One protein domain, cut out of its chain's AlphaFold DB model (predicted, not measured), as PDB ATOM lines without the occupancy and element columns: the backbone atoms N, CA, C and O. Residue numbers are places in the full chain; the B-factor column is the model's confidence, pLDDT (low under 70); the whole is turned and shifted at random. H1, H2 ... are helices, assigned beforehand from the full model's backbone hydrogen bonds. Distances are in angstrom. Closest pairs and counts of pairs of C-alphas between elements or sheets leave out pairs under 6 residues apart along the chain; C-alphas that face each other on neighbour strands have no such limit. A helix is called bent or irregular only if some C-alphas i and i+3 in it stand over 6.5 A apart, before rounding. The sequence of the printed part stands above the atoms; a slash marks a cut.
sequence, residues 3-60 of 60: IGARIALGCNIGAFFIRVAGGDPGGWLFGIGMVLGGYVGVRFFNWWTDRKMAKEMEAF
ATOM      1  N   ILE A   3     123.220 -58.101  47.871       63.75
ATOM      2  CA  ILE A   3     123.234 -57.658  46.467       63.75
ATOM      3  C   ILE A   3     123.991 -56.331  46.302       63.75
ATOM      4  O   ILE A   3     124.856 -56.219  45.438       63.75
ATOM      5  N   GLY A   4     123.753 -55.358  47.187       60.38
ATOM      6  CA  GLY A   4     124.432 -54.057  47.133       60.38
ATOM      7  C   GLY A   4     125.952 -54.137  47.319       60.38
ATOM      8  O   GLY A   4     126.676 -53.383  46.681       60.38
ATOM      9  N   ALA A   5     126.447 -55.092  48.117       60.69
ATOM     10  CA  ALA A   5     127.884 -55.280  48.326       60.69
ATOM     11  C   ALA A   5     128.579 -55.917  47.110       60.69
ATOM     12  O   ALA A   5     129.750 -55.655  46.851       60.69
ATOM     13  N   ARG A   6     127.849 -56.728  46.331       64.56
ATOM     14  CA  ARG A   6     128.350 -57.269  45.061       64.56
ATOM     15  C   ARG A   6     128.356 -56.228  43.946       64.56
ATOM     16  O   ARG A   6     129.339 -56.152  43.223       64.56
ATOM     17  N   ILE A   7     127.303 -55.415  43.834       68.12
ATOM     18  CA  ILE A   7     127.218 -54.344  42.822       68.12
ATOM     19  C   ILE A   7     128.284 -53.270  43.071       68.12
ATOM     20  O   ILE A   7     128.903 -52.790  42.131       68.12
ATOM     21  N   ALA A   8     128.539 -52.929  44.336       65.12
ATOM     22  CA  ALA A   8     129.535 -51.924  44.699       65.12
ATOM     23  C   ALA A   8     130.963 -52.475  44.866       65.12
ATOM     24  O   ALA A   8     131.846 -51.735  45.296       65.12
ATOM     25  N   LEU A   9     131.190 -53.761  44.549       69.12
ATOM     26  CA  LEU A   9     132.487 -54.444  44.666       69.12
ATOM     27  C   LEU A   9     133.148 -54.260  46.051       69.12
ATOM     28  O   LEU A   9     134.369 -54.174  46.168       69.12
ATOM     29  N   GLY A  10     132.344 -54.181  47.115       70.38
ATOM     30  CA  GLY A  10     132.836 -53.881  48.454       70.38
ATOM     31  C   GLY A  10     131.750 -53.873  49.526       70.38
ATOM     32  O   GLY A  10     130.559 -53.745  49.254       70.38
ATOM     33  N   CYS A  11     132.170 -54.003  50.783       78.31
ATOM     34  CA  CYS A  11     131.327 -53.700  51.941       78.31
ATOM     35  C   CYS A  11     131.291 -52.183  52.182       78.31
ATOM     36  O   CYS A  11     132.060 -51.452  51.566       78.31
ATOM     37  N   ASN A  12     130.469 -51.694  53.116       72.75
ATOM     38  CA  ASN A  12     130.417 -50.264  53.458       72.75
ATOM     39  C   ASN A  12     131.806 -49.615  53.626       72.75
ATOM     40  O   ASN A  12     132.013 -48.504  53.163       72.75
ATOM     41  N   ILE A  13     132.779 -50.320  54.209       71.06
ATOM     42  CA  ILE A  13     134.151 -49.820  54.405       71.06
ATOM     43  C   ILE A  13     134.907 -49.682  53.068       71.06
ATOM     44  O   ILE A  13     135.532 -48.656  52.810       71.06
ATOM     45  N   GLY A  14     134.813 -50.687  52.192       67.56
ATOM     46  CA  GLY A  14     135.511 -50.708  50.899       67.56
ATOM     47  C   GLY A  14     134.835 -49.893  49.792       67.56
ATOM     48  O   GLY A  14     135.517 -49.274  48.979       67.56
ATOM     49  N   ALA A  15     133.502 -49.871  49.770       70.00
ATOM     50  CA  ALA A  15     132.703 -49.200  48.749       70.00
ATOM     51  C   ALA A  15     132.457 -47.716  49.060       70.00
ATOM     52  O   ALA A  15     132.395 -46.913  48.134       70.00
ATOM     53  N   PHE A  16     132.345 -47.337  50.341       71.81
ATOM     54  CA  PHE A  16     132.133 -45.945  50.752       71.81
ATOM     55  C   PHE A  16     133.439 -45.287  51.204       71.81
ATOM     56  O   PHE A  16     133.970 -44.435  50.502       71.81
ATOM     57  N   PHE A  17     134.001 -45.703  52.344       71.56
ATOM     58  CA  PHE A  17     135.064 -44.948  53.021       71.56
ATOM     59  C   PHE A  17     136.365 -44.851  52.214       71.56
ATOM     60  O   PHE A  17     136.920 -43.764  52.094       71.56
ATOM     61  N   ILE A  18     136.828 -45.951  51.614       74.44
ATOM     62  CA  ILE A  18     138.068 -45.961  50.817       74.44
ATOM     63  C   ILE A  18     137.917 -45.190  49.496       74.44
ATOM     64  O   ILE A  18     138.807 -44.428  49.123       74.44
ATOM     65  N   ARG A  19     136.788 -45.350  48.794       73.50
ATOM     66  CA  ARG A  19     136.517 -44.663  47.517       73.50
ATOM     67  C   ARG A  19     136.286 -43.162  47.716       73.50
ATOM     68  O   ARG A  19     136.842 -42.367  46.970       73.50
ATOM     69  N   VAL A  20     135.539 -42.773  48.753       75.44
ATOM     70  CA  VAL A  20     135.318 -41.362  49.119       75.44
ATOM     71  C   VAL A  20     136.618 -40.694  49.567       75.44
ATOM     72  O   VAL A  20     136.899 -39.585  49.123       75.44
ATOM     73  N   ALA A  21     137.434 -41.359  50.395       75.19
ATOM     74  CA  ALA A  21     138.731 -40.824  50.820       75.19
ATOM     75  C   ALA A  21     139.716 -40.669  49.648       75.19
ATOM     76  O   ALA A  21     140.524 -39.745  49.645       75.19
ATOM     77  N   GLY A  22     139.619 -41.538  48.638       74.38
ATOM     78  CA  GLY A  22     140.374 -41.435  47.386       74.38
ATOM     79  C   GLY A  22     139.838 -40.401  46.386       74.38
ATOM     80  O   GLY A  22     140.424 -40.262  45.318       74.38
ATOM     81  N   GLY A  23     138.744 -39.692  46.695       75.50
ATOM     82  CA  GLY A  23     138.135 -38.695  45.804       75.50
ATOM     83  C   GLY A  23     137.313 -39.280  44.649       75.50
ATOM     84  O   GLY A  23     136.967 -38.559  43.716       75.50
ATOM     85  N   ASP A  24     136.990 -40.574  44.693       77.31
ATOM     86  CA  ASP A  24     136.263 -41.256  43.627       77.31
ATOM     87  C   ASP A  24     134.743 -40.981  43.720       77.31
ATOM     88  O   ASP A  24     134.131 -41.219  44.775       77.31
ATOM     89  N   PRO A  25     134.090 -40.527  42.631       75.44
ATOM     90  CA  PRO A  25     132.654 -40.234  42.621       75.44
ATOM     91  C   PRO A  25     131.778 -41.453  42.944       75.44
ATOM     92  O   PRO A  25     130.660 -41.301  43.444       75.44
ATOM     93  N   GLY A  26     132.273 -42.671  42.693       74.00
ATOM     94  CA  GLY A  26     131.552 -43.911  42.971       74.00
ATOM     95  C   GLY A  26     131.292 -44.128  44.462       74.00
ATOM     96  O   GLY A  26     130.230 -44.630  44.835       74.00
ATOM     97  N   GLY A  27     132.206 -43.674  45.327       75.00
ATOM     98  CA  GLY A  27     132.008 -43.718  46.776       75.00
ATOM     99  C   GLY A  27     130.866 -42.806  47.227       75.00
ATOM    100  O   GLY A  27     130.020 -43.208  48.024       75.00
ATOM    101  N   TRP A  28     130.768 -41.605  46.658       73.88
ATOM    102  CA  TRP A  28     129.679 -40.669  46.955       73.88
ATOM    103  C   TRP A  28     128.316 -41.202  46.507       73.88
ATOM    104  O   TRP A  28     127.344 -41.123  47.264       73.88
ATOM    105  N   LEU A  29     128.248 -41.812  45.320       79.62
ATOM    106  CA  LEU A  29     127.022 -42.426  44.808       79.62
ATOM    107  C   LEU A  29     126.537 -43.569  45.714       79.62
ATOM    108  O   LEU A  29     125.344 -43.674  46.004       79.62
ATOM    109  N   PHE A  30     127.465 -44.388  46.218       79.12
ATOM    110  CA  PHE A  30     127.146 -45.454  47.165       79.12
ATOM    111  C   PHE A  30     126.631 -44.905  48.505       79.12
ATOM    112  O   PHE A  30     125.672 -45.440  49.061       79.12
ATOM    113  N   GLY A  31     127.205 -43.804  48.996       79.25
ATOM    114  CA  GLY A  31     126.730 -43.119  50.201       79.25
ATOM    115  C   GLY A  31     125.302 -42.601  50.073       79.25
ATOM    116  O   GLY A  31     124.461 -42.890  50.923       79.25
ATOM    117  N   ILE A  32     125.004 -41.891  48.982       83.88
ATOM    118  CA  ILE A  32     123.662 -41.356  48.717       83.88
ATOM    119  C   ILE A  32     122.645 -42.495  48.590       83.88
ATOM    120  O   ILE A  32     121.578 -42.439  49.201       83.88
ATOM    121  N   GLY A  33     122.989 -43.560  47.858       84.75
ATOM    122  CA  GLY A  33     122.135 -44.739  47.722       84.75
ATOM    123  C   GLY A  33     121.852 -45.427  49.060       84.75
ATOM    124  O   GLY A  33     120.726 -45.852  49.312       84.75
ATOM    125  N   MET A  34     122.842 -45.489  49.952       82.94
ATOM    126  CA  MET A  34     122.682 -46.082  51.279       82.94
ATOM    127  C   MET A  34     121.791 -45.232  52.195       82.94
ATOM    128  O   MET A  34     120.907 -45.773  52.860       82.94
ATOM    129  N   VAL A  35     121.984 -43.910  52.199       86.50
ATOM    130  CA  VAL A  35     121.180 -42.973  52.999       86.50
ATOM    131  C   VAL A  35     119.728 -42.959  52.527       86.50
ATOM    132  O   VAL A  35     118.817 -43.118  53.340       86.50
ATOM    133  N   LEU A  36     119.497 -42.839  51.216       86.88
ATOM    134  CA  LEU A  36     118.148 -42.866  50.650       86.88
ATOM    135  C   LEU A  36     117.478 -44.223  50.861       86.88
ATOM    136  O   LEU A  36     116.323 -44.267  51.277       86.88
ATOM    137  N   GLY A  37     118.193 -45.329  50.639       84.38
ATOM    138  CA  GLY A  37     117.659 -46.673  50.849       84.38
ATOM    139  C   GLY A  37     117.240 -46.921  52.301       84.38
ATOM    140  O   GLY A  37     116.160 -47.457  52.546       84.38
ATOM    141  N   GLY A  38     118.049 -46.475  53.267       84.00
ATOM    142  CA  GLY A  38     117.713 -46.545  54.690       84.00
ATOM    143  C   GLY A  38     116.514 -45.668  55.055       84.00
ATOM    144  O   GLY A  38     115.579 -46.140  55.697       84.00
ATOM    145  N   TYR A  39     116.497 -44.415  54.598       85.81
ATOM    146  CA  TYR A  39     115.415 -43.474  54.887       85.81
ATOM    147  C   TYR A  39     114.069 -43.932  54.309       85.81
ATOM    148  O   TYR A  39     113.059 -43.961  55.016       85.81
ATOM    149  N   VAL A  40     114.057 -44.344  53.037       86.94
ATOM    150  CA  VAL A  40     112.856 -44.848  52.358       86.94
ATOM    151  C   VAL A  40     112.396 -46.163  52.981       86.94
ATOM    152  O   VAL A  40     111.202 -46.329  53.224       86.94
ATOM    153  N   GLY A  41     113.329 -47.063  53.306       84.94
ATOM    154  CA  GLY A  41     113.020 -48.319  53.987       84.94
ATOM    155  C   GLY A  41     112.331 -48.085  55.330       84.94
ATOM    156  O   GLY A  41     111.247 -48.614  55.557       84.94
ATOM    157  N   VAL A  42     112.900 -47.237  56.191       85.88
ATOM    158  CA  VAL A  42     112.313 -46.919  57.503       85.88
ATOM    159  C   VAL A  42     110.956 -46.244  57.350       85.88
ATOM    160  O   VAL A  42     110.010 -46.644  58.017       85.88
ATOM    161  N   ARG A  43     110.815 -45.264  56.449       82.69
ATOM    162  CA  ARG A  43     109.531 -44.591  56.188       82.69
ATOM    163  C   ARG A  43     108.447 -45.560  55.721       82.69
ATOM    164  O   ARG A  43     107.314 -45.471  56.192       82.69
ATOM    165  N   PHE A  44     108.791 -46.473  54.819       86.19
ATOM    166  CA  PHE A  44     107.862 -47.472  54.303       86.19
ATOM    167  C   PHE A  44     107.464 -48.486  55.379       86.19
ATOM    168  O   PHE A  44     106.280 -48.764  55.548       86.19
ATOM    169  N   PHE A  45     108.433 -48.985  56.151       82.31
ATOM    170  CA  PHE A  45     108.160 -49.893  57.264       82.31
ATOM    171  C   PHE A  45     107.327 -49.233  58.356       82.31
ATOM    172  O   PHE A  45     106.412 -49.863  58.863       82.31
ATOM    173  N   ASN A  46     107.599 -47.972  58.692       81.94
ATOM    174  CA  ASN A  46     106.821 -47.251  59.693       81.94
ATOM    175  C   ASN A  46     105.359 -47.120  59.240       81.94
ATOM    176  O   ASN A  46     104.464 -47.540  59.954       81.94
ATOM    177  N   TRP A  47     105.116 -46.686  57.998       81.44
ATOM    178  CA  TRP A  47     103.765 -46.614  57.425       81.44
ATOM    179  C   TRP A  47     103.054 -47.974  57.348       81.44
ATOM    180  O   TRP A  47     101.855 -48.069  57.613       81.44
ATOM    181  N   TRP A  48     103.776 -49.032  56.976       80.00
ATOM    182  CA  TRP A  48     103.205 -50.373  56.868       80.00
ATOM    183  C   TRP A  48     102.855 -50.952  58.240       80.00
ATOM    184  O   TRP A  48     101.762 -51.486  58.419       80.00
ATOM    185  N   THR A  49     103.756 -50.808  59.213       78.31
ATOM    186  CA  THR A  49     103.541 -51.241  60.595       78.31
ATOM    187  C   THR A  49     102.409 -50.457  61.245       78.31
ATOM    188  O   THR A  49     101.542 -51.076  61.844       78.31
ATOM    189  N   ASP A  50     102.346 -49.139  61.063       75.31
ATOM    190  CA  ASP A  50     101.276 -48.294  61.610       75.31
ATOM    191  C   ASP A  50      99.896 -48.719  61.072       75.31
ATOM    192  O   ASP A  50      98.952 -48.928  61.834       75.31
ATOM    193  N   ARG A  51      99.799 -49.020  59.767       71.31
ATOM    194  CA  ARG A  51      98.575 -49.588  59.171       71.31
ATOM    195  C   ARG A  51      98.223 -50.983  59.679       71.31
ATOM    196  O   ARG A  51      97.043 -51.330  59.706       71.31
ATOM    197  N   LYS A  52      99.217 -51.810  60.001       68.62
ATOM    198  CA  LYS A  52      98.982 -53.162  60.521       68.62
ATOM    199  C   LYS A  52      98.528 -53.115  61.981       68.62
ATOM    200  O   LYS A  52      97.545 -53.760  62.322       68.62
ATOM    201  N   MET A  53      99.181 -52.281  62.788       63.41
ATOM    202  CA  MET A  53      98.861 -52.037  64.195       63.41
ATOM    203  C   MET A  53      97.477 -51.402  64.371       63.41
ATOM    204  O   MET A  53      96.747 -51.795  65.276       63.41
ATOM    205  N   ALA A  54      97.074 -50.484  63.485       65.06
ATOM    206  CA  ALA A  54      95.723 -49.919  63.491       65.06
ATOM    207  C   ALA A  54      94.646 -51.000  63.284       65.06
ATOM    208  O   ALA A  54      93.661 -51.034  64.013       65.06
ATOM    209  N   LYS A  55      94.873 -51.937  62.354       61.19
ATOM    210  CA  LYS A  55      93.953 -53.060  62.112       61.19
ATOM    211  C   LYS A  55      93.922 -54.080  63.246       61.19
ATOM    212  O   LYS A  55      92.878 -54.675  63.477       61.19
ATOM    213  N   GLU A  56      95.048 -54.313  63.920       61.28
ATOM    214  CA  GLU A  56      95.069 -55.188  65.096       61.28
ATOM    215  C   GLU A  56      94.365 -54.535  66.292       61.28
ATOM    216  O   GLU A  56      93.659 -55.240  66.999       61.28
ATOM    217  N   MET A  57      94.445 -53.210  66.477       58.44
ATOM    218  CA  MET A  57      93.666 -52.503  67.509       58.44
ATOM    219  C   MET A  57      92.155 -52.470  67.244       58.44
ATOM    220  O   MET A  57      91.392 -52.508  68.197       58.44
ATOM    221  N   GLU A  58      91.709 -52.402  65.986       55.72
ATOM    222  CA  GLU A  58      90.274 -52.474  65.639       55.72
ATOM    223  C   GLU A  58      89.679 -53.883  65.804       55.72
ATOM    224  O   GLU A  58      88.460 -54.048  65.780       55.72
ATOM    225  N   ALA A  59      90.531 -54.903  65.935       57.09
ATOM    226  CA  ALA A  59      90.126 -56.289  66.153       57.09
ATOM    227  C   ALA A  59      90.039 -56.679  67.645       57.09
ATOM    228  O   ALA A  59      89.656 -57.815  67.930       57.09
ATOM    229  N   PHE A  60      90.396 -55.771  68.566       49.22
ATOM    230  CA  PHE A  60      90.254 -55.937  70.018       49.22
ATOM    231  C   PHE A  60      88.970 -55.300  70.556       49.22
ATOM    232  O   PHE A  60      88.626 -54.178  70.122       49.22
TER     233      PHE A  60
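Overview. This is residues 3 to 60 of the 60 residues of the protein "YeeE/YedE family protein" of Nitrospirae bacterium (UniProt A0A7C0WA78). One long helix, H3, makes the length of this rod, and at its beginning the short helices H1 and H2 form a small head with residues 25 to 34. H2 and H3 make a lopsided hairpin, a short arm folded back on the first turns of a long one, while residues 35 to 60 stick out free. The printed part has 58 residues with three named helices, H1, H2 and H3 in that order, and no named strand; the class is all helix. The whole is extended, with a radius of gyration of the C-alphas of 17.3 A and spans of 56 by 17 by 13 A.

Along the chain. Find C-alpha 3 at (123.234, -57.658, 46.467); here H1 begins, residues 3 to 7, 6.3 A from first to last C-alpha. Go on to C-alpha 12 at (130.417, -50.264, 53.458), where H2 begins; it holds residues 12 to 21 and is 12.9 A long from first to last C-alpha. H2 is irregular, but only just: C-alphas 15 and 18 are 6.6 A apart. From Pro 25, H3 runs through residues 25 to 57, 47.9 A from first to last C-alpha, to C-alpha 57 at (93.666, -52.503, 67.509).

Arrangement. Look first at H1 and H2, which are close but not clearly touching; their closest C-alphas, those of Ala 5 and Asn 12, are 7.6 A apart. H1 and H3 are near each other, with 5 pairs of C-alphas within 10 A. H2 and H3 form a helical hairpin and touch, H3 with residues 25 to 31 alone; the closest C-alphas, those of Phe 16 and Gly 27, are 4.6 A apart. Their lines stand at a steep tilt of 42 degrees, opposite ways. In the backbones of H1 and H3 every O i to N i+4 pair is within hydrogen-bond range; in H2, 4 of 6 are.

Size, cuts and confidence. The C-alphas of Gly 22 and Phe 60, the two farthest apart, are 56.9 A from each other. Residues 35 to 60, of which 35 to 57 belong to H3, stand free; the body without them spans 24 by 15 by 10 A. The links H1 to H2 and H2 to H3 are tight, and the printed part has no cut. The mean pLDDT of the printed part is 73.9, and it is under 70 at residues 3 to 9, residue 14 and residues 52 to 60.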